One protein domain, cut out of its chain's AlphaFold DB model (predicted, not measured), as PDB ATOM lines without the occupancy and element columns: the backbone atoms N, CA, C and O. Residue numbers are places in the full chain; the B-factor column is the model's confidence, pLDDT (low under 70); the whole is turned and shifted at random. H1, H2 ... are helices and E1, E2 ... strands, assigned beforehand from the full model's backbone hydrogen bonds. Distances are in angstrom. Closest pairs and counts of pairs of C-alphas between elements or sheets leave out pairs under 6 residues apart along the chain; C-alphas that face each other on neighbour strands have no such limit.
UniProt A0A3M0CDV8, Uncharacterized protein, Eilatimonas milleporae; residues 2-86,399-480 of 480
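What this domain is: This is residues 2 to 86 and 399 to 480 of the 480 residues of an uncharacterized protein of Eilatimonas milleporae (UniProt A0A3M0CDV8). The domain is a rod with a different build at each end: at one, a strongly twisted four-strand sheet, E3 to E6, has H1, H2 and the later part of H4 packed over one face as two layers; at the other, H3 packs on the long hairpin E1 E2. The long helix H4 runs through the middle of the rod. The printed part has 167 residues, with named elements in the order H1 H2 E1 E2 E3 E4 E5 E6 H3 H4; both sheets are antiparallel and the class is mixed, helices and strands. It is loose, with a radius of gyration of the C-alphas of 20.8 A and spans of 69 by 30 by 23 A.

How they stand to each other: H1, residues 4 to 12, and H2, residues 14 to 24, only just touch, and only at the corner by their link, with 3 pairs of C-alphas within 8 A; the closest are those of Ala 10 and Gly 16, 5.6 A apart. E1, residues 33 to 43, and E2, residues 49 to 62, form a hairpin, with N 36 and O 54 at 2.8 A; E1 bends by 67 degrees at residue 40. The sheet of E3, residues 66 to 72, E4, residues 77 to 82, E5, residues 401 to 409, and E6, residues 415 to 422, runs in that order, E3 and E6 being its edge strands. Within hydrogen-bond range are N 70 and O 79 of E3 and E4, 2.9 A, N 403 and O 80 of E5 and E4, 2.8 A, and N 406 and O 418 of E5 and E6, 2.8 A. H1 is on this sheet at a height of 7.7 A, along the strands at 11 degrees to E4 on the local plane. H3, residues 441 to 450, comes closest to E1 at the C-alphas of Ala 447 and Leu 38, 5.9 A apart. H4, residues 452 to 478, is on the four-strand sheet at a height of 8.6 A, on the same face as H2; its closest C-alphas to E6 are those of Arg 471 and Ala 417, 5.9 A apart. H4 touches H2 with residues 466 to 473 alone, the C-alphas of Arg 469 and Ala 23 being closest at 5.9 A, at a steep tilt of 40 degrees, opposite ways. In H1, H2, H3 and H4 every O i to N i+4 pair is within hydrogen-bond range.

Where its parts are: H1 begins at C-alpha 4, (22.880, -47.422, -66.458), and spans 12.4 A; H2 spans 15.6 A. E1 spans 24.2 A and E2 39.2 A, ending at C-alpha 62, (31.336, -39.488, -39.082). E3, E4, E5 and E6 span 18.0, 16.3, 26.3 and 20.6 A. H3 spans 14.2 A, and H4 spans 38.1 A, ending at C-alpha 478, (27.031, -40.409, -66.158).

The domain as a whole: The C-alphas of Thr 2 and Ser 47 are the two farthest apart, at 69.3 A. Residues 87 to 398 are not printed, and C-alphas 86 and 399 are 9.0 A apart across this cut. The link from E6 to H3, residues 423 to 440, is long. The mean pLDDT of the printed part is 82.9; residues 31 to 37, 40 to 52, 450 to 453 and 479 to 480 are under 70.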
ATOM      1  N   THR A   2      25.628 -42.531 -72.046       80.81
ATOM      2  CA  THR A   2      26.069 -43.534 -71.072       80.81
ATOM      3  C   THR A   2      24.853 -44.331 -70.599       80.81
ATOM      4  O   THR A   2      23.816 -43.748 -70.286       80.81
ATOM      5  N   SER A   3      24.945 -45.655 -70.585       90.31
ATOM      6  CA  SER A   3      23.898 -46.545 -70.070       90.31
ATOM      7  C   SER A   3      23.994 -46.710 -68.549       90.31
ATOM      8  O   SER A   3      25.059 -46.529 -67.955       90.31
ATOM      9  N   VAL A   4      22.889 -47.106 -67.902       90.75
ATOM     10  CA  VAL A   4      22.880 -47.422 -66.458       90.75
ATOM     11  C   VAL A   4      23.918 -48.499 -66.129       90.75
ATOM     12  O   VAL A   4      24.660 -48.361 -65.161       90.75
ATOM     13  N   THR A   5      24.043 -49.527 -66.972       92.56
ATOM     14  CA  THR A   5      25.035 -50.599 -66.816       92.56
ATOM     15  C   THR A   5      26.473 -50.077 -66.854       92.56
ATOM     16  O   THR A   5      27.294 -50.489 -66.031       92.56
ATOM     17  N   GLU A   6      26.791 -49.152 -67.763       91.75
ATOM     18  CA  GLU A   6      28.122 -48.533 -67.840       91.75
ATOM     19  C   GLU A   6      28.430 -47.705 -66.587       91.75
ATOM     20  O   GLU A   6      29.521 -47.837 -66.031       91.75
ATOM     21  N   VAL A   7      27.464 -46.925 -66.089       92.94
ATOM     22  CA  VAL A   7      27.631 -46.143 -64.852       92.94
ATOM     23  C   VAL A   7      27.823 -47.046 -63.635       92.94
ATOM     24  O   VAL A   7      28.752 -46.837 -62.860       92.94
ATOM     25  N   LEU A   8      27.008 -48.092 -63.477       94.88
ATOM     26  CA  LEU A   8      27.154 -49.057 -62.380       94.88
ATOM     27  C   LEU A   8      28.513 -49.775 -62.419       94.88
ATOM     28  O   LEU A   8      29.164 -49.955 -61.385       94.88
ATOM     29  N   THR A   9      28.985 -50.129 -63.616       93.44
ATOM     30  CA  THR A   9      30.315 -50.730 -63.812       93.44
ATOM     31  C   THR A   9      31.432 -49.747 -63.444       93.44
ATOM     32  O   THR A   9      32.406 -50.122 -62.790       93.44
ATOM     33  N   ALA A  10      31.292 -48.471 -63.813       93.25
ATOM     34  CA  ALA A  10      32.249 -47.429 -63.450       93.25
ATOM     35  C   ALA A  10      32.304 -47.206 -61.928       93.25
ATOM     36  O   ALA A  10      33.395 -47.154 -61.358       93.25
ATOM     37  N   LEU A  11      31.151 -47.152 -61.258       94.38
ATOM     38  CA  LEU A  11      31.039 -46.910 -59.813       94.38
ATOM     39  C   LEU A  11      31.593 -48.059 -58.958       94.38
ATOM     40  O   LEU A  11      32.135 -47.816 -57.882       94.38
ATOM     41  N   THR A  12      31.510 -49.297 -59.446       95.69
ATOM     42  CA  THR A  12      32.065 -50.484 -58.767       95.69
ATOM     43  C   THR A  12      33.555 -50.711 -59.046       95.69
ATOM     44  O   THR A  12      34.198 -51.517 -58.366       95.69
ATOM     45  N   SER A  13      34.140 -49.981 -60.002       95.31
ATOM     46  CA  SER A  13      35.581 -50.010 -60.276       95.31
ATOM     47  C   SER A  13      36.402 -49.413 -59.125       95.31
ATOM     48  O   SER A  13      35.892 -48.650 -58.306       95.31
ATOM     49  N   ALA A  14      37.710 -49.691 -59.083       93.25
ATOM     50  CA  ALA A  14      38.601 -49.109 -58.074       93.25
ATOM     51  C   ALA A  14      38.564 -47.567 -58.068       93.25
ATOM     52  O   ALA A  14      38.510 -46.952 -57.005       93.25
ATOM     53  N   THR A  15      38.534 -46.944 -59.251       93.00
ATOM     54  CA  THR A  15      38.434 -45.485 -59.391       93.00
ATOM     55  C   THR A  15      37.069 -44.966 -58.934       93.00
ATOM     56  O   THR A  15      37.003 -43.934 -58.274       93.00
ATOM     57  N   GLY A  16      35.981 -45.682 -59.241       92.25
ATOM     58  CA  GLY A  16      34.630 -45.333 -58.787       92.25
ATOM     59  C   GLY A  16      34.505 -45.378 -57.265       92.25
ATOM     60  O   GLY A  16      34.069 -44.403 -56.654       92.25
ATOM     61  N   LYS A  17      35.001 -46.454 -56.641       94.31
ATOM     62  CA  LYS A  17      35.057 -46.594 -55.179       94.31
ATOM     63  C   LYS A  17      35.839 -45.446 -54.528       94.31
ATOM     64  O   LYS A  17      35.351 -44.857 -53.571       94.31
ATOM     65  N   GLN A  18      36.983 -45.049 -55.095       93.12
ATOM     66  CA  GLN A  18      37.754 -43.896 -54.606       93.12
ATOM     67  C   GLN A  18      36.985 -42.570 -54.700       93.12
ATOM     68  O   GLN A  18      37.093 -41.739 -53.801       93.12
ATOM     69  N   LYS A  19      36.203 -42.351 -55.765       93.38
ATOM     70  CA  LYS A  19      35.368 -41.146 -55.905       93.38
ATOM     71  C   LYS A  19      34.233 -41.119 -54.879       93.38
ATOM     72  O   LYS A  19      33.984 -40.069 -54.291       93.38
ATOM     73  N   ILE A  20      33.584 -42.261 -54.638       93.25
ATOM     74  CA  ILE A  20      32.549 -42.407 -53.600       93.25
ATOM     75  C   ILE A  20      33.146 -42.127 -52.217       93.25
ATOM     76  O   ILE A  20      32.613 -41.309 -51.470       93.25
ATOM     77  N   GLU A  21      34.282 -42.747 -51.899       92.50
ATOM     78  CA  GLU A  21      34.983 -42.541 -50.632       92.50
ATOM     79  C   GLU A  21      35.388 -41.071 -50.441       92.50
ATOM     80  O   GLU A  21      35.145 -40.487 -49.388       92.50
ATOM     81  N   ALA A  22      35.924 -40.427 -51.483       90.19
ATOM     82  CA  ALA A  22      36.275 -39.011 -51.441       90.19
ATOM     83  C   ALA A  22      35.055 -38.103 -51.210       90.19
ATOM     84  O   ALA A  22      35.158 -37.134 -50.460       90.19
ATOM     85  N   ALA A  23      33.903 -38.414 -51.813       88.31
ATOM     86  CA  ALA A  23      32.674 -37.636 -51.649       88.31
ATOM     87  C   ALA A  23      32.041 -37.769 -50.252       88.31
ATOM     88  O   ALA A  23      31.296 -36.880 -49.836       88.31
ATOM     89  N   LEU A  24      32.332 -38.862 -49.539       88.38
ATOM     90  CA  LEU A  24      31.799 -39.170 -48.207       88.38
ATOM     91  C   LEU A  24      32.794 -38.905 -47.066       88.38
ATOM     92  O   LEU A  24      32.435 -39.055 -45.901       88.38
ATOM     93  N   LYS A  25      34.029 -38.504 -47.389       82.38
ATOM     94  CA  LYS A  25      35.113 -38.294 -46.421       82.38
ATOM     95  C   LYS A  25      34.788 -37.236 -45.366       82.38
ATOM     96  O   LYS A  25      35.207 -37.366 -44.215       82.38
ATOM     97  N   ASP A  26      34.088 -36.180 -45.765       80.50
ATOM     98  CA  ASP A  26      33.727 -35.103 -44.852       80.50
ATOM     99  C   ASP A  26      32.556 -35.546 -43.965       80.50
ATOM    100  O   ASP A  26      31.537 -36.004 -44.504       80.50
ATOM    101  N   PRO A  27      32.660 -35.383 -42.630       78.31
ATOM    102  CA  PRO A  27      31.557 -35.663 -41.725       78.31
ATOM    103  C   PRO A  27      30.292 -34.931 -42.165       78.31
ATOM    104  O   PRO A  27      30.339 -33.765 -42.573       78.31
ATOM    105  N   ALA A  28      29.151 -35.602 -42.043       75.88
ATOM    106  CA  ALA A  28      27.866 -34.968 -42.270       75.88
ATOM    107  C   ALA A  28      27.660 -33.920 -41.172       75.88
ATOM    108  O   ALA A  28      27.397 -34.268 -40.020       75.88
ATOM    109  N   ALA A  29      27.821 -32.640 -41.505       72.38
ATOM    110  CA  ALA A  29      27.475 -31.557 -40.597       72.38
ATOM    111  C   ALA A  29      25.950 -31.506 -40.472       72.38
ATOM    112  O   ALA A  29      25.245 -31.246 -41.447       72.38
ATOM    113  N   ILE A  30      25.441 -31.745 -39.271       70.44
ATOM    114  CA  ILE A  30      24.015 -31.717 -38.984       70.44
ATOM    115  C   ILE A  30      23.725 -30.344 -38.377       70.44
ATOM    116  O   ILE A  30      24.314 -29.948 -37.375       70.44
ATOM    117  N   LEU A  31      22.853 -29.565 -39.021       58.31
ATOM    118  CA  LEU A  31      22.527 -28.218 -38.541       58.31
ATOM    119  C   LEU A  31      21.970 -28.252 -37.115       58.31
ATOM    120  O   LEU A  31      21.156 -29.124 -36.795       58.31
ATOM    121  N   ALA A  32      22.362 -27.256 -36.317       57.28
ATOM    122  CA  ALA A  32      21.875 -27.059 -34.960       57.28
ATOM    123  C   ALA A  32      20.341 -27.026 -34.925       57.28
ATOM    124  O   ALA A  32      19.690 -26.439 -35.794       57.28
ATOM    125  N   TRP A  33      19.761 -27.666 -33.920       58.88
ATOM    126  CA  TRP A  33      18.331 -27.677 -33.674       58.88
ATOM    127  C   TRP A  33      17.961 -26.600 -32.685       58.88
ATOM    128  O   TRP A  33      18.566 -26.461 -31.622       58.88
ATOM    129  N   CYS A  34      16.898 -25.880 -33.019       51.72
ATOM    130  CA  CYS A  34      16.309 -24.975 -32.059       51.72
ATOM    131  C   CYS A  34      15.744 -25.737 -30.859       51.72
ATOM    132  O   CYS A  34      15.324 -26.893 -31.009       51.72
ATOM    133  N   PRO A  35      15.699 -25.077 -29.688       61.12
ATOM    134  CA  PRO A  35      15.112 -25.652 -28.492       61.12
ATOM    135  C   PRO A  35      13.707 -26.183 -28.791       61.12
ATOM    136  O   PRO A  35      12.796 -25.424 -29.113       61.12
ATOM    137  N   THR A  36      13.539 -27.498 -28.714       61.34
ATOM    138  CA  THR A  36      12.258 -28.172 -28.925       61.34
ATOM    139  C   THR A  36      11.707 -28.597 -27.579       61.34
ATOM    140  O   THR A  36      12.393 -29.290 -26.829       61.34
ATOM    141  N   THR A  37      10.476 -28.198 -27.261       67.12
ATOM    142  CA  THR A  37       9.852 -28.527 -25.978       67.12
ATOM    143  C   THR A  37       9.748 -30.040 -25.787       67.12
ATOM    144  O   THR A  37       9.033 -30.718 -26.521       67.12
ATOM    145  N   LEU A  38      10.451 -30.557 -24.780       70.31
ATOM    146  CA  LEU A  38      10.377 -31.944 -24.331       70.31
ATOM    147  C   LEU A  38       9.181 -32.166 -23.407       70.31
ATOM    148  O   LEU A  38       8.480 -33.167 -23.525       70.31
ATOM    149  N   VAL A  39       8.971 -31.245 -22.464       71.50
ATOM    150  CA  VAL A  39       7.957 -31.366 -21.412       71.50
ATOM    151  C   VAL A  39       7.338 -30.000 -21.152       71.50
ATOM    152  O   VAL A  39       8.045 -28.996 -21.118       71.50
ATOM    153  N   LYS A  40       6.020 -29.971 -20.945       69.50
ATOM    154  CA  LYS A  40       5.275 -28.800 -20.469       69.50
ATOM    155  C   LYS A  40       4.794 -29.005 -19.039       69.50
ATOM    156  O   LYS A  40       4.702 -30.145 -18.582       69.50
ATOM    157  N   SER A  41       4.475 -27.902 -18.370       66.38
ATOM    158  CA  SER A  41       3.870 -27.888 -17.038       66.38
ATOM    159  C   SER A  41       4.640 -28.733 -16.009       66.38
ATOM    160  O   SER A  41       4.053 -29.409 -15.165       66.38
ATOM    161  N   THR A  42       5.975 -28.716 -16.085       65.06
ATOM    162  CA  THR A  42       6.856 -29.401 -15.133       65.06
ATOM    163  C   THR A  42       7.355 -28.415 -14.079       65.06
ATOM    164  O   THR A  42       7.627 -27.263 -14.422       65.06
ATOM    165  N   PRO A  43       7.479 -28.799 -12.799       68.38
ATOM    166  CA  PRO A  43       7.988 -27.879 -11.795       68.38
ATOM    167  C   PRO A  43       9.456 -27.544 -12.088       68.38
ATOM    168  O   PRO A  43      10.295 -28.441 -12.208       68.38
ATOM    169  N   LEU A  44       9.769 -26.254 -12.180       66.69
ATOM    170  CA  LEU A  44      11.138 -25.746 -12.216       66.69
ATOM    171  C   LEU A  44      11.591 -25.406 -10.786       66.69
ATOM    172  O   LEU A  44      10.778 -25.197  -9.878       66.69
ATOM    173  N   SER A  45      12.904 -25.386 -10.546       56.94
ATOM    174  CA  SER A  45      13.466 -25.021  -9.240       56.94
ATOM    175  C   SER A  45      13.015 -23.602  -8.859       56.94
ATOM    176  O   SER A  45      13.396 -22.654  -9.533       56.94
ATOM    177  N   GLY A  46      12.208 -23.449  -7.799       56.91
ATOM    178  CA  GLY A  46      11.699 -22.133  -7.367       56.91
ATOM    179  C   GLY A  46      10.175 -21.941  -7.360       56.91
ATOM    180  O   GLY A  46       9.730 -20.846  -7.046       56.91
ATOM    181  N   SER A  47       9.380 -22.997  -7.588       45.81
ATOM    182  CA  SER A  47       7.906 -23.069  -7.408       45.81
ATOM    183  C   SER A  47       6.992 -22.591  -8.546       45.81
ATOM    184  O   SER A  47       5.779 -22.536  -8.356       45.81
ATOM    185  N   GLU A  48       7.514 -22.399  -9.757       59.91
ATOM    186  CA  GLU A  48       6.681 -22.238 -10.957       59.91
ATOM    187  C   GLU A  48       6.693 -23.495 -11.835       59.91
ATOM    188  O   GLU A  48       7.708 -24.186 -11.969       59.91
ATOM    189  N   THR A  49       5.541 -23.812 -12.427       63.59
ATOM    190  CA  THR A  49       5.446 -24.771 -13.530       63.59
ATOM    191  C   THR A  49       5.962 -24.114 -14.805       63.59
ATOM    192  O   THR A  49       5.584 -22.991 -15.125       63.59
ATOM    193  N   GLY A  50       6.811 -24.818 -15.540       64.94
ATOM    194  CA  GLY A  50       7.389 -24.344 -16.786       64.94
ATOM    195  C   GLY A  50       7.504 -25.437 -17.837       64.94
ATOM    196  O   GLY A  50       7.072 -26.575 -17.651       64.94
ATOM    197  N   SER A  51       8.103 -25.080 -18.962       69.06
ATOM    198  CA  SER A  51       8.470 -26.002 -20.024       69.06
ATOM    199  C   SER A  51       9.978 -26.239 -20.048       69.06
ATOM    200  O   SER A  51      10.771 -25.360 -19.713       69.06
ATOM    201  N   VAL A  52      10.369 -27.448 -20.439       69.44
ATOM    202  CA  VAL A  52      11.764 -27.824 -20.681       69.44
ATOM    203  C   VAL A  52      11.922 -28.088 -22.161       69.44
ATOM    204  O   VAL A  52      11.169 -28.882 -22.726       69.44
ATOM    205  N   SER A  53      12.907 -27.451 -22.781       72.81
ATOM    206  CA  SER A  53      13.216 -27.616 -24.199       72.81
ATOM    207  C   SER A  53      14.625 -28.161 -24.405       72.81
ATOM    208  O   SER A  53      15.532 -27.789 -23.671       72.81
ATOM    209  N   LEU A  54      14.808 -29.024 -25.404       74.62
ATOM    210  CA  LEU A  54      16.098 -29.572 -25.822       74.62
ATOM    211  C   LEU A  54      16.603 -28.841 -27.061       74.62
ATOM    212  O   LEU A  54      15.942 -28.866 -28.099       74.62
ATOM    213  N   ALA A  55      17.774 -28.229 -26.961       72.94
ATOM    214  CA  ALA A  55      18.539 -27.728 -28.093       72.94
ATOM    215  C   ALA A  55      19.707 -28.676 -28.367       72.94
ATOM    216  O   ALA A  55      20.341 -29.137 -27.421       72.94
ATOM    217  N   LEU A  56      19.986 -28.944 -29.644       73.69
ATOM    218  CA  LEU A  56      21.182 -29.673 -30.069       73.69
ATOM    219  C   LEU A  56      22.040 -28.762 -30.941       73.69
ATOM    220  O   LEU A  56      21.527 -28.147 -31.875       73.69
ATOM    221  N   THR A  57      23.334 -28.693 -30.681       73.06
ATOM    222  CA  THR A  57      24.272 -27.819 -31.391       73.06
ATOM    223  C   THR A  57      25.491 -28.603 -31.845       73.06
ATOM    224  O   THR A  57      25.746 -29.705 -31.367       73.06
ATOM    225  N   ASP A  58      26.194 -28.065 -32.844       75.94
ATOM    226  CA  ASP A  58      27.452 -28.627 -33.362       75.94
ATOM    227  C   ASP A  58      27.406 -30.124 -33.699       75.94
ATOM    228  O   ASP A  58      28.390 -30.855 -33.610       75.94
ATOM    229  N   MET A  59      26.231 -30.563 -34.150       80.12
ATOM    230  CA  MET A  59      25.977 -31.951 -34.488       80.12
ATOM    231  C   MET A  59      26.784 -32.354 -35.727       80.12
ATOM    232  O   MET A  59      26.775 -31.674 -36.759       80.12
ATOM    233  N   SER A  60      27.450 -33.500 -35.666       86.38
ATOM    234  CA  SER A  60      28.153 -34.087 -36.802       86.38
ATOM    235  C   SER A  60      28.082 -35.608 -36.776       86.38
ATOM    236  O   SER A  60      28.012 -36.216 -35.710       86.38
ATOM    237  N   TYR A  61      28.091 -36.231 -37.953       89.44
ATOM    238  CA  TYR A  61      28.116 -37.684 -38.086       89.44
ATOM    239  C   TYR A  61      29.280 -38.132 -38.968       89.44
ATOM    240  O   TYR A  61      29.383 -37.740 -40.132       89.44
ATOM    241  N   GLY A  62      30.168 -38.945 -38.399       87.69
ATOM    242  CA  GLY A  62      31.336 -39.488 -39.082       87.69
ATOM    243  C   GLY A  62      32.441 -39.929 -38.112       87.69
ATOM    244  O   GLY A  62      32.224 -39.943 -36.902       87.69
ATOM    245  N   PRO A  63      33.633 -40.280 -38.626       85.88
ATOM    246  CA  PRO A  63      33.944 -40.437 -40.048       85.88
ATOM    247  C   PRO A  63      33.173 -41.611 -40.669       85.88
ATOM    248  O   PRO A  63      32.845 -42.571 -39.980       85.88
ATOM    249  N   LEU A  64      32.891 -41.528 -41.970       85.81
ATOM    250  CA  LEU A  64      32.319 -42.631 -42.741       85.81
ATOM    251  C   LEU A  64      33.421 -43.250 -43.587       85.81
ATOM    252  O   LEU A  64      34.091 -42.542 -44.338       85.81
ATOM    253  N   THR A  65      33.611 -44.562 -43.473       88.06
ATOM    254  CA  THR A  65      34.510 -45.296 -44.369       88.06
ATOM    255  C   THR A  65      33.703 -46.196 -45.277       88.06
ATOM    256  O   THR A  65      32.704 -46.787 -44.866       88.06
ATOM    257  N   LEU A  66      34.139 -46.276 -46.528       93.31
ATOM    258  CA  LEU A  66      33.525 -47.144 -47.511       93.31
ATOM    259  C   LEU A  66      33.949 -48.589 -47.245       93.31
ATOM    260  O   LEU A  66      35.129 -48.912 -47.371       93.31
ATOM    261  N   ASP A  67      32.990 -49.447 -46.907       93.69
ATOM    262  CA  ASP A  67      33.246 -50.872 -46.689       93.69
ATOM    263  C   ASP A  67      33.111 -51.647 -48.001       93.69
ATOM    264  O   ASP A  67      33.994 -52.422 -48.371       93.69
ATOM    265  N   ASP A  68      32.022 -51.414 -48.740       95.12
ATOM    266  CA  ASP A  68      31.816 -52.024 -50.051       95.12
ATOM    267  C   ASP A  68      30.916 -51.185 -50.967       95.12
ATOM    268  O   ASP A  68      30.105 -50.370 -50.527       95.12
ATOM    269  N   VAL A  69      31.060 -51.425 -52.270       96.00
ATOM    270  CA  VAL A  69      30.140 -50.970 -53.310       96.00
ATOM    271  C   VAL A  69      29.856 -52.160 -54.203       96.00
ATOM    272  O   VAL A  69      30.773 -52.697 -54.836       96.00
ATOM    273  N   SER A  70      28.584 -52.524 -54.279       95.56
ATOM    274  CA  SER A  70      28.073 -53.551 -55.177       95.56
ATOM    275  C   SER A  70      26.974 -52.970 -56.060       95.56
ATOM    276  O   SER A  70      26.369 -51.948 -55.739       95.56
ATOM    277  N   ALA A  71      26.752 -53.592 -57.212       95.19
ATOM    278  CA  ALA A  71      25.713 -53.187 -58.142       95.19
ATOM    279  C   ALA A  71      24.956 -54.412 -58.645       95.19
ATOM    280  O   ALA A  71      25.561 -55.454 -58.901       95.19
ATOM    281  N   ASP A  72      23.653 -54.249 -58.825       93.88
ATOM    282  CA  ASP A  72      22.809 -55.167 -59.575       93.88
ATOM    283  C   ASP A  72      22.455 -54.477 -60.895       93.88
ATOM    284  O   ASP A  72      21.669 -53.528 -60.944       93.88
ATOM    285  N   THR A  73      23.098 -54.914 -61.979       89.56
ATOM    286  CA  THR A  73      22.900 -54.322 -63.306       89.56
ATOM    287  C   THR A  73      21.544 -54.653 -63.910       89.56
ATOM    288  O   THR A  73      21.092 -53.900 -64.770       89.56
ATOM    289  N   ASP A  74      20.903 -55.737 -63.467       86.06
ATOM    290  CA  ASP A  74      19.598 -56.163 -63.971       86.06
ATOM    291  C   ASP A  74      18.482 -55.364 -63.287       86.06
ATOM    292  O   ASP A  74      17.541 -54.916 -63.940       86.06
ATOM    293  N   ALA A  75      18.618 -55.123 -61.978       87.50
ATOM    294  CA  ALA A  75      17.711 -54.267 -61.215       87.50
ATOM    295  C   ALA A  75      18.017 -52.762 -61.363       87.50
ATOM    296  O   ALA A  75      17.209 -51.925 -60.958       87.50
ATOM    297  N   GLY A  76      19.181 -52.405 -61.913       92.75
ATOM    298  CA  GLY A  76      19.630 -51.019 -62.027       92.75
ATOM    299  C   GLY A  76      19.941 -50.380 -60.672       92.75
ATOM    300  O   GLY A  76      19.706 -49.186 -60.492       92.75
ATOM    301  N   THR A  77      20.426 -51.152 -59.699       95.94
ATOM    302  CA  THR A  77      20.670 -50.669 -58.333       95.94
ATOM    303  C   THR A  77      22.152 -50.650 -57.971       95.94
ATOM    304  O   THR A  77      22.951 -51.465 -58.431       95.94
ATOM    305  N   LEU A  78      22.520 -49.685 -57.131       96.88
ATOM    306  CA  LEU A  78      23.833 -49.532 -56.518       96.88
ATOM    307  C   LEU A  78      23.668 -49.619 -55.002       96.88
ATOM    308  O   LEU A  78      22.957 -48.804 -54.419       96.88
ATOM    309  N   THR A  79      24.365 -50.548 -54.362       97.31
ATOM    310  CA  THR A  79      24.387 -50.686 -52.906       97.31
ATOM    311  C   THR A  79      25.738 -50.230 -52.380       97.31
ATOM    312  O   THR A  79      26.777 -50.792 -52.730       97.31
ATOM    313  N   VAL A  80      25.717 -49.209 -51.527       96.50
ATOM    314  CA  VAL A  80      26.897 -48.657 -50.858       96.50
ATOM    315  C   VAL A  80      26.841 -49.024 -49.381       96.50
ATOM    316  O   VAL A  80      25.917 -48.626 -48.675       96.50
ATOM    317  N   SER A  81      27.834 -49.776 -48.918       96.00
ATOM    318  CA  SER A  81      27.989 -50.185 -47.523       96.00
ATOM    319  C   SER A  81      29.014 -49.287 -46.846       96.00
ATOM    320  O   SER A  81      30.152 -49.182 -47.309       96.00
ATOM    321  N   LEU A  82      28.609 -48.640 -45.758       93.56
ATOM    322  CA  LEU A  82      29.442 -47.747 -44.962       93.56
ATOM    323  C   LEU A  82      29.627 -48.310 -43.555       93.56
ATOM    324  O   LEU A  82      28.700 -48.883 -42.973       93.56
ATOM    325  N   SER A  83      30.813 -48.078 -43.001       89.88
ATOM    326  CA  SER A  83      31.135 -48.457 -41.632       89.88
ATOM    327  C   SER A  83      30.306 -47.690 -40.602       89.88
ATOM    328  O   SER A  83      29.606 -46.717 -40.900       89.88
ATOM    329  N   ALA A  84      30.392 -48.146 -39.352       85.06
ATOM    330  CA  ALA A  84      29.800 -47.468 -38.208       85.06
ATOM    331  C   ALA A  84      30.362 -46.042 -38.060       85.06
ATOM    332  O   ALA A  84      31.525 -45.861 -37.702       85.06
ATOM    333  N   GLY A  85      29.518 -45.037 -38.305       88.56
ATOM    334  CA  GLY A  85      29.811 -43.644 -37.973       88.56
ATOM    335  C   GLY A  85      29.434 -43.302 -36.529       88.56
ATOM    336  O   GLY A  85      28.548 -43.927 -35.937       88.56
ATOM    337  N   THR A  86      30.059 -42.263 -35.975       91.50
ATOM    338  CA  THR A  86      29.709 -41.720 -34.657       91.50
ATOM    339  C   THR A  86      28.964 -40.401 -34.829       91.50
ATOM    340  O   THR A  86      29.439 -39.488 -35.506       91.50
ATOM    341  N   ALA A 399      25.358 -48.358 -35.987       88.31
ATOM    342  CA  ALA A 399      25.810 -49.561 -36.677       88.31
ATOM    343  C   ALA A 399      26.300 -49.221 -38.097       88.31
ATOM    344  O   ALA A 399      25.999 -48.151 -38.631       88.31
ATOM    345  N   ALA A 400      27.026 -50.154 -38.719       91.31
ATOM    346  CA  ALA A 400      27.275 -50.101 -40.157       91.31
ATOM    347  C   ALA A 400      25.939 -50.056 -40.917       91.31
ATOM    348  O   ALA A 400      24.960 -50.678 -40.497       91.31
ATOM    349  N   ALA A 401      25.908 -49.312 -42.019       93.50
ATOM    350  CA  ALA A 401      24.687 -49.021 -42.755       93.50
ATOM    351  C   ALA A 401      24.884 -49.220 -44.257       93.50
ATOM    352  O   ALA A 401      25.939 -48.930 -44.820       93.50
ATOM    353  N   THR A 402      23.831 -49.682 -44.913       95.62
ATOM    354  CA  THR A 402      23.754 -49.858 -46.361       95.62
ATOM    355  C   THR A 402      22.790 -48.841 -46.945       95.62
ATOM    356  O   THR A 402      21.714 -48.622 -46.389       95.62
ATOM    357  N   TYR A 403      23.160 -48.263 -48.082       95.44
ATOM    358  CA  TYR A 403      22.355 -47.317 -48.847       95.44
ATOM    359  C   TYR A 403      22.164 -47.873 -50.252       95.44
ATOM    360  O   TYR A 403      23.135 -48.031 -50.995       95.44
ATOM    361  N   THR A 404      20.918 -48.171 -50.610       95.88
ATOM    362  CA  THR A 404      20.568 -48.713 -51.923       95.88
ATOM    363  C   THR A 404      19.992 -47.599 -52.784       95.88
ATOM    364  O   THR A 404      18.978 -46.991 -52.440       95.88
ATOM    365  N   MET A 405      20.650 -47.324 -53.905       96.25
ATOM    366  CA  MET A 405      20.251 -46.327 -54.890       96.25
ATOM    367  C   MET A 405      19.711 -47.032 -56.134       96.25
ATOM    368  O   MET A 405      20.408 -47.854 -56.723       96.25
ATOM    369  N   THR A 406      18.512 -46.682 -56.585       94.75
ATOM    370  CA  THR A 406      17.995 -47.092 -57.896       94.75
ATOM    371  C   THR A 406      18.392 -46.056 -58.938       94.75
ATOM    372  O   THR A 406      18.113 -44.867 -58.766       94.75
ATOM    373  N   LEU A 407      19.053 -46.496 -60.007       94.19
ATOM    374  CA  LEU A 407      19.439 -45.668 -61.143       94.19
ATOM    375  C   LEU A 407      18.408 -45.823 -62.260       94.19
ATOM    376  O   LEU A 407      17.972 -46.922 -62.594       94.19
ATOM    377  N   THR A 408      18.026 -44.708 -62.868       90.50
ATOM    378  CA  THR A 408      17.039 -44.674 -63.948       90.50
ATOM    379  C   THR A 408      17.545 -43.779 -65.063       90.50
ATOM    380  O   THR A 408      17.959 -42.644 -64.814       90.50
ATOM    381  N   GLN A 409      17.517 -44.299 -66.289       88.81
ATOM    382  CA  GLN A 409      17.789 -43.507 -67.480       88.81
ATOM    383  C   GLN A 409      16.559 -42.665 -67.822       88.81
ATOM    384  O   GLN A 409      15.448 -43.184 -67.922       88.81
ATOM    385  N   GLN A 410      16.773 -41.368 -67.981       85.69
ATOM    386  CA  GLN A 410      15.754 -40.390 -68.326       85.69
ATOM    387  C   GLN A 410      15.590 -40.279 -69.851       85.69
ATOM    388  O   GLN A 410      16.492 -40.683 -70.593       85.69
ATOM    389  N   PRO A 411      14.466 -39.719 -70.343       79.81
ATOM    390  CA  PRO A 411      14.212 -39.570 -71.781       79.81
ATOM    391  C   PRO A 411      15.279 -38.761 -72.532       79.81
ATOM    392  O   PRO A 411      15.543 -39.024 -73.703       79.81
ATOM    393  N   ASP A 412      15.927 -37.808 -71.858       75.69
ATOM    394  CA  ASP A 412      17.032 -37.007 -72.399       75.69
ATOM    395  C   ASP A 412      18.396 -37.732 -72.375       75.69
ATOM    396  O   ASP A 412      19.417 -37.175 -72.780       75.69
ATOM    397  N   GLY A 413      18.421 -38.987 -71.920       79.50
ATOM    398  CA  GLY A 413      19.613 -39.817 -71.802       79.50
ATOM    399  C   GLY A 413      20.406 -39.613 -70.511       79.50
ATOM    400  O   GLY A 413      21.389 -40.332 -70.316       79.50
ATOM    401  N   ALA A 414      20.001 -38.694 -69.624       82.88
ATOM    402  CA  ALA A 414      20.638 -38.514 -68.323       82.88
ATOM    403  C   ALA A 414      20.342 -39.689 -67.382       82.88
ATOM    404  O   ALA A 414      19.309 -40.347 -67.489       82.88
ATOM    405  N   ILE A 415      21.228 -39.938 -66.419       88.00
ATOM    406  CA  ILE A 415      21.013 -40.961 -65.391       88.00
ATOM    407  C   ILE A 415      20.741 -40.271 -64.064       88.00
ATOM    408  O   ILE A 415      21.561 -39.506 -63.559       88.00
ATOM    409  N   THR A 416      19.585 -40.567 -63.484       86.38
ATOM    410  CA  THR A 416      19.203 -40.107 -62.148       86.38
ATOM    411  C   THR A 416      19.307 -41.252 -61.163       86.38
ATOM    412  O   THR A 416      19.005 -42.387 -61.519       86.38
ATOM    413  N   ALA A 417      19.642 -40.947 -59.916       88.62
ATOM    414  CA  ALA A 417      19.630 -41.916 -58.831       88.62
ATOM    415  C   ALA A 417      18.648 -41.489 -57.742       88.62
ATOM    416  O   ALA A 417      18.539 -40.296 -57.455       88.62
ATOM    417  N   GLN A 418      17.963 -42.445 -57.125       87.25
ATOM    418  CA  GLN A 418      17.095 -42.223 -55.973       87.25
ATOM    419  C   GLN A 418      17.401 -43.247 -54.888       87.25
ATOM    420  O   GLN A 418      17.539 -44.429 -55.194       87.25
ATOM    421  N   LEU A 419      17.476 -42.805 -53.632       89.38
ATOM    422  CA  LEU A 419      17.570 -43.732 -52.512       89.38
ATOM    423  C   LEU A 419      16.268 -44.538 -52.406       89.38
ATOM    424  O   LEU A 419      15.193 -43.969 -52.204       89.38
ATOM    425  N   SER A 420      16.370 -45.854 -52.560       88.94
ATOM    426  CA  SER A 420      15.248 -46.780 -52.417       88.94
ATOM    427  C   SER A 420      15.164 -47.354 -51.006       88.94
ATOM    428  O   SER A 420      14.066 -47.593 -50.508       88.94
ATOM    429  N   GLU A 421      16.310 -47.565 -50.354       90.56
ATOM    430  CA  GLU A 421      16.387 -48.209 -49.042       90.56
ATOM    431  C   GLU A 421      17.637 -47.770 -48.266       90.56
ATOM    432  O   GLU A 421      18.697 -47.532 -48.849       90.56
ATOM    433  N   THR A 422      17.516 -47.686 -46.938       92.19
ATOM    434  CA  THR A 422      18.647 -47.517 -46.019       92.19
ATOM    435  C   THR A 422      18.462 -48.373 -44.771       92.19
ATOM    436  O   THR A 422      17.346 -48.511 -44.270       92.19
ATOM    437  N   THR A 423      19.558 -48.928 -44.253       92.75
ATOM    438  CA  THR A 423      19.583 -49.652 -42.968       92.75
ATOM    439  C   THR A 423      20.147 -48.813 -41.818       92.75
ATOM    440  O   THR A 423      20.338 -49.336 -40.720       92.75
ATOM    441  N   LEU A 424      20.397 -47.513 -42.036       89.69
ATOM    442  CA  LEU A 424      20.898 -46.609 -41.001       89.69
ATOM    443  C   LEU A 424      19.976 -46.619 -39.777       89.69
ATOM    444  O   LEU A 424      18.834 -46.163 -39.838       89.69
ATOM    445  N   ASN A 425      20.521 -47.053 -38.641       87.56
ATOM    446  CA  ASN A 425      19.816 -47.067 -37.370       87.56
ATOM    447  C   ASN A 425      20.640 -46.417 -36.256       87.56
ATOM    448  O   ASN A 425      21.788 -46.800 -36.026       87.56
ATOM    449  N   LEU A 426      20.032 -45.461 -35.552       85.94
ATOM    450  CA  LEU A 426      20.579 -44.862 -34.337       85.94
ATOM    451  C   LEU A 426      19.776 -45.378 -33.142       85.94
ATOM    452  O   LEU A 426      18.550 -45.307 -33.145       85.94
ATOM    453  N   ALA A 427      20.454 -45.889 -32.112       85.44
ATOM    454  CA  ALA A 427      19.770 -46.374 -30.912       85.44
ATOM    455  C   ALA A 427      19.261 -45.223 -30.021       85.44
ATOM    456  O   ALA A 427      18.333 -45.413 -29.235       85.44
ATOM    457  N   GLY A 428      19.840 -44.028 -30.164       87.12
ATOM    458  CA  GLY A 428      19.480 -42.833 -29.414       87.12
ATOM    459  C   GLY A 428      20.241 -41.598 -29.897       87.12
ATOM    460  O   GLY A 428      20.756 -41.562 -31.010       87.12
ATOM    461  N   LEU A 429      20.293 -40.573 -29.045       85.81
ATOM    462  CA  LEU A 429      21.119 -39.379 -29.261       85.81
ATOM    463  C   LEU A 429      22.446 -39.430 -28.493       85.81
ATOM    464  O   LEU A 429      23.231 -38.503 -28.622       85.81
ATOM    465  N   GLY A 430      22.692 -40.449 -27.661       87.69
ATOM    466  CA  GLY A 430      23.917 -40.515 -26.863       87.69
ATOM    467  C   GLY A 430      24.039 -39.435 -25.780       87.69
ATOM    468  O   GLY A 430      25.146 -39.049 -25.414       87.69
ATOM    469  N   ILE A 431      22.908 -38.908 -25.301       89.38
ATOM    470  CA  ILE A 431      22.858 -37.902 -24.232       89.38
ATOM    471  C   ILE A 431      22.985 -38.602 -22.878       89.38
ATOM    472  O   ILE A 431      22.115 -39.394 -22.500       89.38
ATOM    473  N   ASP A 432      24.030 -38.274 -22.117       88.25
ATOM    474  CA  ASP A 432      24.153 -38.729 -20.732       88.25
ATOM    475  C   ASP A 432      23.217 -37.925 -19.820       88.25
ATOM    476  O   ASP A 432      23.413 -36.735 -19.569       88.25
ATOM    477  N   THR A 433      22.183 -38.602 -19.321       88.81
ATOM    478  CA  THR A 433      21.182 -38.020 -18.418       88.81
ATOM    479  C   THR A 433      21.477 -38.289 -16.940       88.81
ATOM    480  O   THR A 433      20.676 -37.918 -16.075       88.81
ATOM    481  N   ALA A 434      22.593 -38.950 -16.605       86.38
ATOM    482  CA  ALA A 434      22.936 -39.289 -15.225       86.38
ATOM    483  C   ALA A 434      23.134 -38.038 -14.357       86.38
ATOM    484  O   ALA A 434      22.740 -38.037 -13.191       86.38
ATOM    485  N   SER A 435      23.677 -36.971 -14.945       80.62
ATOM    486  CA  SER A 435      23.901 -35.679 -14.291       80.62
ATOM    487  C   SER A 435      22.644 -34.819 -14.149       80.62
ATOM    488  O   SER A 435      22.682 -33.829 -13.428       80.62
ATOM    489  N   TRP A 436      21.534 -35.164 -14.811       86.38
ATOM    490  CA  TRP A 436      20.311 -34.362 -14.737       86.38
ATOM    491  C   TRP A 436      19.634 -34.555 -13.382       86.38
ATOM    492  O   TRP A 436      19.185 -35.669 -13.060       86.38
ATOM    493  N   ASP A 437      19.504 -33.465 -12.634       80.81
ATOM    494  CA  ASP A 437      18.912 -33.410 -11.304       80.81
ATOM    495  C   ASP A 437      17.840 -32.307 -11.176       80.81
ATOM    496  O   ASP A 437      17.632 -31.479 -12.060       80.81
ATOM    497  N   GLY A 438      17.070 -32.351 -10.087       80.00
ATOM    498  CA  GLY A 438      15.982 -31.405  -9.833       80.00
ATOM    499  C   GLY A 438      14.588 -31.865 -10.296       80.00
ATOM    500  O   GLY A 438      14.414 -32.965 -10.829       80.00
ATOM    501  N   PRO A 439      13.554 -31.040 -10.045       74.62
ATOM    502  CA  PRO A 439      12.148 -31.426 -10.205       74.62
ATOM    503  C   PRO A 439      11.713 -31.685 -11.660       74.62
ATOM    504  O   PRO A 439      10.761 -32.428 -11.890       74.62
ATOM    505  N   TRP A 440      12.444 -31.143 -12.636       81.00
ATOM    506  CA  TRP A 440      12.210 -31.314 -14.074       81.00
ATOM    507  C   TRP A 440      12.868 -32.578 -14.659       81.00
ATOM    508  O   TRP A 440      12.496 -33.040 -15.744       81.00
ATOM    509  N   ALA A 441      13.855 -33.152 -13.961       84.12
ATOM    510  CA  ALA A 441      14.758 -34.155 -14.523       84.12
ATOM    511  C   ALA A 441      14.055 -35.478 -14.844       84.12
ATOM    512  O   ALA A 441      14.276 -36.046 -15.911       84.12
ATOM    513  N   ALA A 442      13.182 -35.970 -13.960       81.88
ATOM    514  CA  ALA A 442      12.495 -37.248 -14.166       81.88
ATOM    515  C   ALA A 442      11.569 -37.217 -15.395       81.88
ATOM    516  O   ALA A 442      11.640 -38.105 -16.245       81.88
ATOM    517  N   ALA A 443      10.759 -36.160 -15.520       77.12
ATOM    518  CA  ALA A 443       9.868 -35.974 -16.660       77.12
ATOM    519  C   ALA A 443      10.657 -35.790 -17.965       77.12
ATOM    520  O   ALA A 443      10.309 -36.379 -18.986       77.12
ATOM    521  N   SER A 444      11.763 -35.040 -17.923       80.56
ATOM    522  CA  SER A 444      12.614 -34.806 -19.096       80.56
ATOM    523  C   SER A 444      13.323 -36.080 -19.567       80.56
ATOM    524  O   SER A 444      13.376 -36.328 -20.768       80.56
ATOM    525  N   LYS A 445      13.800 -36.936 -18.647       86.75
ATOM    526  CA  LYS A 445      14.371 -38.260 -18.978       86.75
ATOM    527  C   LYS A 445      13.340 -39.156 -19.655       86.75
ATOM    528  O   LYS A 445      13.637 -39.786 -20.667       86.75
ATOM    529  N   GLN A 446      12.122 -39.192 -19.114       80.12
ATOM    530  CA  GLN A 446      11.032 -39.979 -19.684       80.12
ATOM    531  C   GLN A 446      10.635 -39.471 -21.076       80.12
ATOM    532  O   GLN A 446      10.465 -40.274 -21.993       80.12
ATOM    533  N   ALA A 447      10.517 -38.152 -21.245       77.56
ATOM    534  CA  ALA A 447      10.189 -37.542 -22.526       77.56
ATOM    535  C   ALA A 447      11.282 -37.785 -23.569       77.56
ATOM    536  O   ALA A 447      10.961 -38.198 -24.678       77.56
ATOM    537  N   LEU A 448      12.561 -37.621 -23.211       81.94
ATOM    538  CA  LEU A 448      13.680 -37.903 -24.110       81.94
ATOM    539  C   LEU A 448      13.687 -39.370 -24.564       81.94
ATOM    540  O   LEU A 448      13.822 -39.635 -25.755       81.94
ATOM    541  N   ALA A 449      13.483 -40.319 -23.642       76.19
ATOM    542  CA  ALA A 449      13.425 -41.745 -23.968       76.19
ATOM    543  C   ALA A 449      12.254 -42.103 -24.903       76.19
ATOM    544  O   ALA A 449      12.351 -43.042 -25.689       76.19
ATOM    545  N   ALA A 450      11.148 -41.356 -24.831       66.56
ATOM    546  CA  ALA A 450       9.991 -41.525 -25.708       66.56
ATOM    547  C   ALA A 450      10.086 -40.715 -27.017       66.56
ATOM    548  O   ALA A 450       9.291 -40.935 -27.934       66.56
ATOM    549  N   ALA A 451      11.034 -39.781 -27.129       67.62
ATOM    550  CA  ALA A 451      11.135 -38.840 -28.239       67.62
ATOM    551  C   ALA A 451      11.895 -39.427 -29.442       67.62
ATOM    552  O   ALA A 451      12.892 -38.873 -29.912       67.62
ATOM    553  N   SER A 452      11.366 -40.521 -29.999       68.88
ATOM    554  CA  SER A 452      11.867 -41.138 -31.238       68.88
ATOM    555  C   SER A 452      11.911 -40.164 -32.419       68.88
ATOM    556  O   SER A 452      12.711 -40.339 -33.334       68.88
ATOM    557  N   PHE A 453      11.101 -39.100 -32.377       69.44
ATOM    558  CA  PHE A 453      11.120 -38.011 -33.349       69.44
ATOM    559  C   PHE A 453      12.526 -37.439 -33.577       69.44
ATOM    560  O   PHE A 453      12.923 -37.287 -34.729       69.44
ATOM    561  N   PHE A 454      13.291 -37.158 -32.516       72.56
ATOM    562  CA  PHE A 454      14.629 -36.588 -32.675       72.56
ATOM    563  C   PHE A 454      15.563 -37.572 -33.369       72.56
ATOM    564  O   PHE A 454      16.206 -37.218 -34.348       72.56
ATOM    565  N   VAL A 455      15.590 -38.826 -32.915       80.62
ATOM    566  CA  VAL A 455      16.436 -39.875 -33.497       80.62
ATOM    567  C   VAL A 455      16.104 -40.072 -34.982       80.62
ATOM    568  O   VAL A 455      16.995 -39.982 -35.825       80.62
ATOM    569  N   ASN A 456      14.816 -40.189 -35.317       74.00
ATOM    570  CA  ASN A 456      14.341 -40.300 -36.698       74.00
ATOM    571  C   ASN A 456      14.733 -39.080 -37.545       74.00
ATOM    572  O   ASN A 456      15.092 -39.224 -38.713       74.00
ATOM    573  N   LEU A 457      14.686 -37.874 -36.969       71.94
ATOM    574  CA  LEU A 457      15.100 -36.650 -37.648       71.94
ATOM    575  C   LEU A 457      16.614 -36.627 -37.908       71.94
ATOM    576  O   LEU A 457      17.020 -36.263 -39.012       71.94
ATOM    577  N   VAL A 458      17.451 -37.038 -36.941       80.44
ATOM    578  CA  VAL A 458      18.904 -37.195 -37.161       80.44
ATOM    579  C   VAL A 458      19.149 -38.196 -38.286       80.44
ATOM    580  O   VAL A 458      19.883 -37.891 -39.223       80.44
ATOM    581  N   GLN A 459      18.514 -39.371 -38.223       85.56
ATOM    582  CA  GLN A 459      18.675 -40.419 -39.232       85.56
ATOM    583  C   GLN A 459      18.281 -39.927 -40.623       85.56
ATOM    584  O   GLN A 459      19.017 -40.157 -41.582       85.56
ATOM    585  N   ALA A 460      17.161 -39.210 -40.744       78.50
ATOM    586  CA  ALA A 460      16.723 -38.637 -42.012       78.50
ATOM    587  C   ALA A 460      17.744 -37.633 -42.573       78.50
ATOM    588  O   ALA A 460      18.022 -37.658 -43.770       78.50
ATOM    589  N   ARG A 461      18.353 -36.799 -41.719       76.62
ATOM    590  CA  ARG A 461      19.386 -35.831 -42.133       76.62
ATOM    591  C   ARG A 461      20.680 -36.509 -42.575       76.62
ATOM    592  O   ARG A 461      21.207 -36.181 -43.633       76.62
ATOM    593  N   ILE A 462      21.163 -37.495 -41.817       85.31
ATOM    594  CA  ILE A 462      22.326 -38.303 -42.214       85.31
ATOM    595  C   ILE A 462      22.053 -38.980 -43.562       85.31
ATOM    596  O   ILE A 462      22.874 -38.912 -44.475       85.31
ATOM    597  N   THR A 463      20.874 -39.586 -43.703       86.88
ATOM    598  CA  THR A 463      20.453 -40.260 -44.934       86.88
ATOM    599  C   THR A 463      20.430 -39.300 -46.119       86.88
ATOM    600  O   THR A 463      20.987 -39.618 -47.167       86.88
ATOM    601  N   GLY A 464      19.850 -38.108 -45.948       81.69
ATOM    602  CA  GLY A 464      19.802 -37.080 -46.985       81.69
ATOM    603  C   GLY A 464      21.188 -36.580 -47.397       81.69
ATOM    604  O   GLY A 464      21.450 -36.419 -48.589       81.69
ATOM    605  N   TYR A 465      22.106 -36.406 -46.438       84.00
ATOM    606  CA  TYR A 465      23.496 -36.051 -46.729       84.00
ATOM    607  C   TYR A 465      24.185 -37.116 -47.590       84.00
ATOM    608  O   TYR A 465      24.761 -36.792 -48.632       84.00
ATOM    609  N   VAL A 466      24.100 -38.389 -47.185       88.31
ATOM    610  CA  VAL A 466      24.706 -39.504 -47.928       88.31
ATOM    611  C   VAL A 466      24.090 -39.613 -49.322       88.31
ATOM    612  O   VAL A 466      24.821 -39.680 -50.308       88.31
ATOM    613  N   GLU A 467      22.762 -39.544 -49.430       88.69
ATOM    614  CA  GLU A 467      22.058 -39.578 -50.712       88.69
ATOM    615  C   GLU A 467      22.530 -38.460 -51.652       88.69
ATOM    616  O   GLU A 467      22.834 -38.718 -52.819       88.69
ATOM    617  N   MET A 468      22.630 -37.221 -51.161       84.69
ATOM    618  CA  MET A 468      23.093 -36.077 -51.948       84.69
ATOM    619  C   MET A 468      24.514 -36.296 -52.484       84.69
ATOM    620  O   MET A 468      24.772 -36.056 -53.667       84.69
ATOM    621  N   ARG A 469      25.438 -36.772 -51.639       88.19
ATOM    622  CA  ARG A 469      26.827 -37.044 -52.043       88.19
ATOM    623  C   ARG A 469      26.909 -38.162 -53.077       88.19
ATOM    624  O   ARG A 469      27.603 -38.006 -54.079       88.19
ATOM    625  N   LEU A 470      26.159 -39.247 -52.883       91.44
ATOM    626  CA  LEU A 470      26.101 -40.353 -53.839       91.44
ATOM    627  C   LEU A 470      25.518 -39.907 -55.184       91.44
ATOM    628  O   LEU A 470      26.092 -40.214 -56.226       91.44
ATOM    629  N   ARG A 471      24.433 -39.121 -55.182       89.19
ATOM    630  CA  ARG A 471      23.849 -38.549 -56.406       89.19
ATOM    631  C   ARG A 471      24.857 -37.701 -57.182       89.19
ATOM    632  O   ARG A 471      24.917 -37.824 -58.401       89.19
ATOM    633  N   ALA A 472      25.660 -36.884 -56.497       85.75
ATOM    634  CA  ALA A 472      26.679 -36.056 -57.144       85.75
ATOM    635  C   ALA A 472      27.762 -36.898 -57.841       85.75
ATOM    636  O   ALA A 472      28.146 -36.595 -58.968       85.75
ATOM    637  N   VAL A 473      28.214 -37.988 -57.208       90.69
ATOM    638  CA  VAL A 473      29.183 -38.911 -57.826       90.69
ATOM    639  C   VAL A 473      28.565 -39.635 -59.023       90.69
ATOM    640  O   VAL A 473      29.189 -39.714 -60.077       90.69
ATOM    641  N   ILE A 474      27.325 -40.114 -58.901       90.69
ATOM    642  CA  ILE A 474      26.616 -40.799 -59.993       90.69
ATOM    643  C   ILE A 474      26.418 -39.866 -61.198       90.69
ATOM    644  O   ILE A 474      26.616 -40.290 -62.335       90.69
ATOM    645  N   ALA A 475      26.071 -38.597 -60.963       85.25
ATOM    646  CA  ALA A 475      25.955 -37.590 -62.018       85.25
ATOM    647  C   ALA A 475      27.303 -37.329 -62.717       85.25
ATOM    648  O   ALA A 475      27.369 -37.267 -63.941       85.25
ATOM    649  N   ALA A 476      28.401 -37.262 -61.958       85.81
ATOM    650  CA  ALA A 476      29.734 -37.094 -62.533       85.81
ATOM    651  C   ALA A 476      30.167 -38.293 -63.402       85.81
ATOM    652  O   ALA A 476      30.812 -38.096 -64.432       85.81
ATOM    653  N   GLU A 477      29.800 -39.525 -63.027       87.38
ATOM    654  CA  GLU A 477      30.091 -40.718 -63.840       87.38
ATOM    655  C   GLU A 477      29.182 -40.859 -65.066       87.38
ATOM    656  O   GLU A 477      29.579 -41.481 -66.052       87.38
ATOM    657  N   SER A 478      27.968 -40.305 -65.035       81.19
ATOM    658  CA  SER A 478      27.031 -40.409 -66.158       81.19
ATOM    659  C   SER A 478      27.355 -39.451 -67.311       81.19
ATOM    660  O   SER A 478      26.902 -39.688 -68.435       81.19
ATOM    661  N   GLY A 479      28.204 -38.442 -67.074       64.12
ATOM    662  CA  GLY A 479      28.624 -37.460 -68.076       64.12
ATOM    663  C   GLY A 479      27.583 -36.369 -68.342       64.12
ATOM    664  O   GLY A 479      27.558 -35.828 -69.448       64.12
ATOM    665  N   SER A 480      26.719 -36.094 -67.357       46.53
ATOM    666  CA  SER A 480      25.696 -35.040 -67.391       46.53
ATOM    667  C   SER A 480      26.218 -33.679 -66.957       46.53
ATOM    668  O   SER A 480      26.855 -33.643 -65.877       46.53
TER     669      SER A 480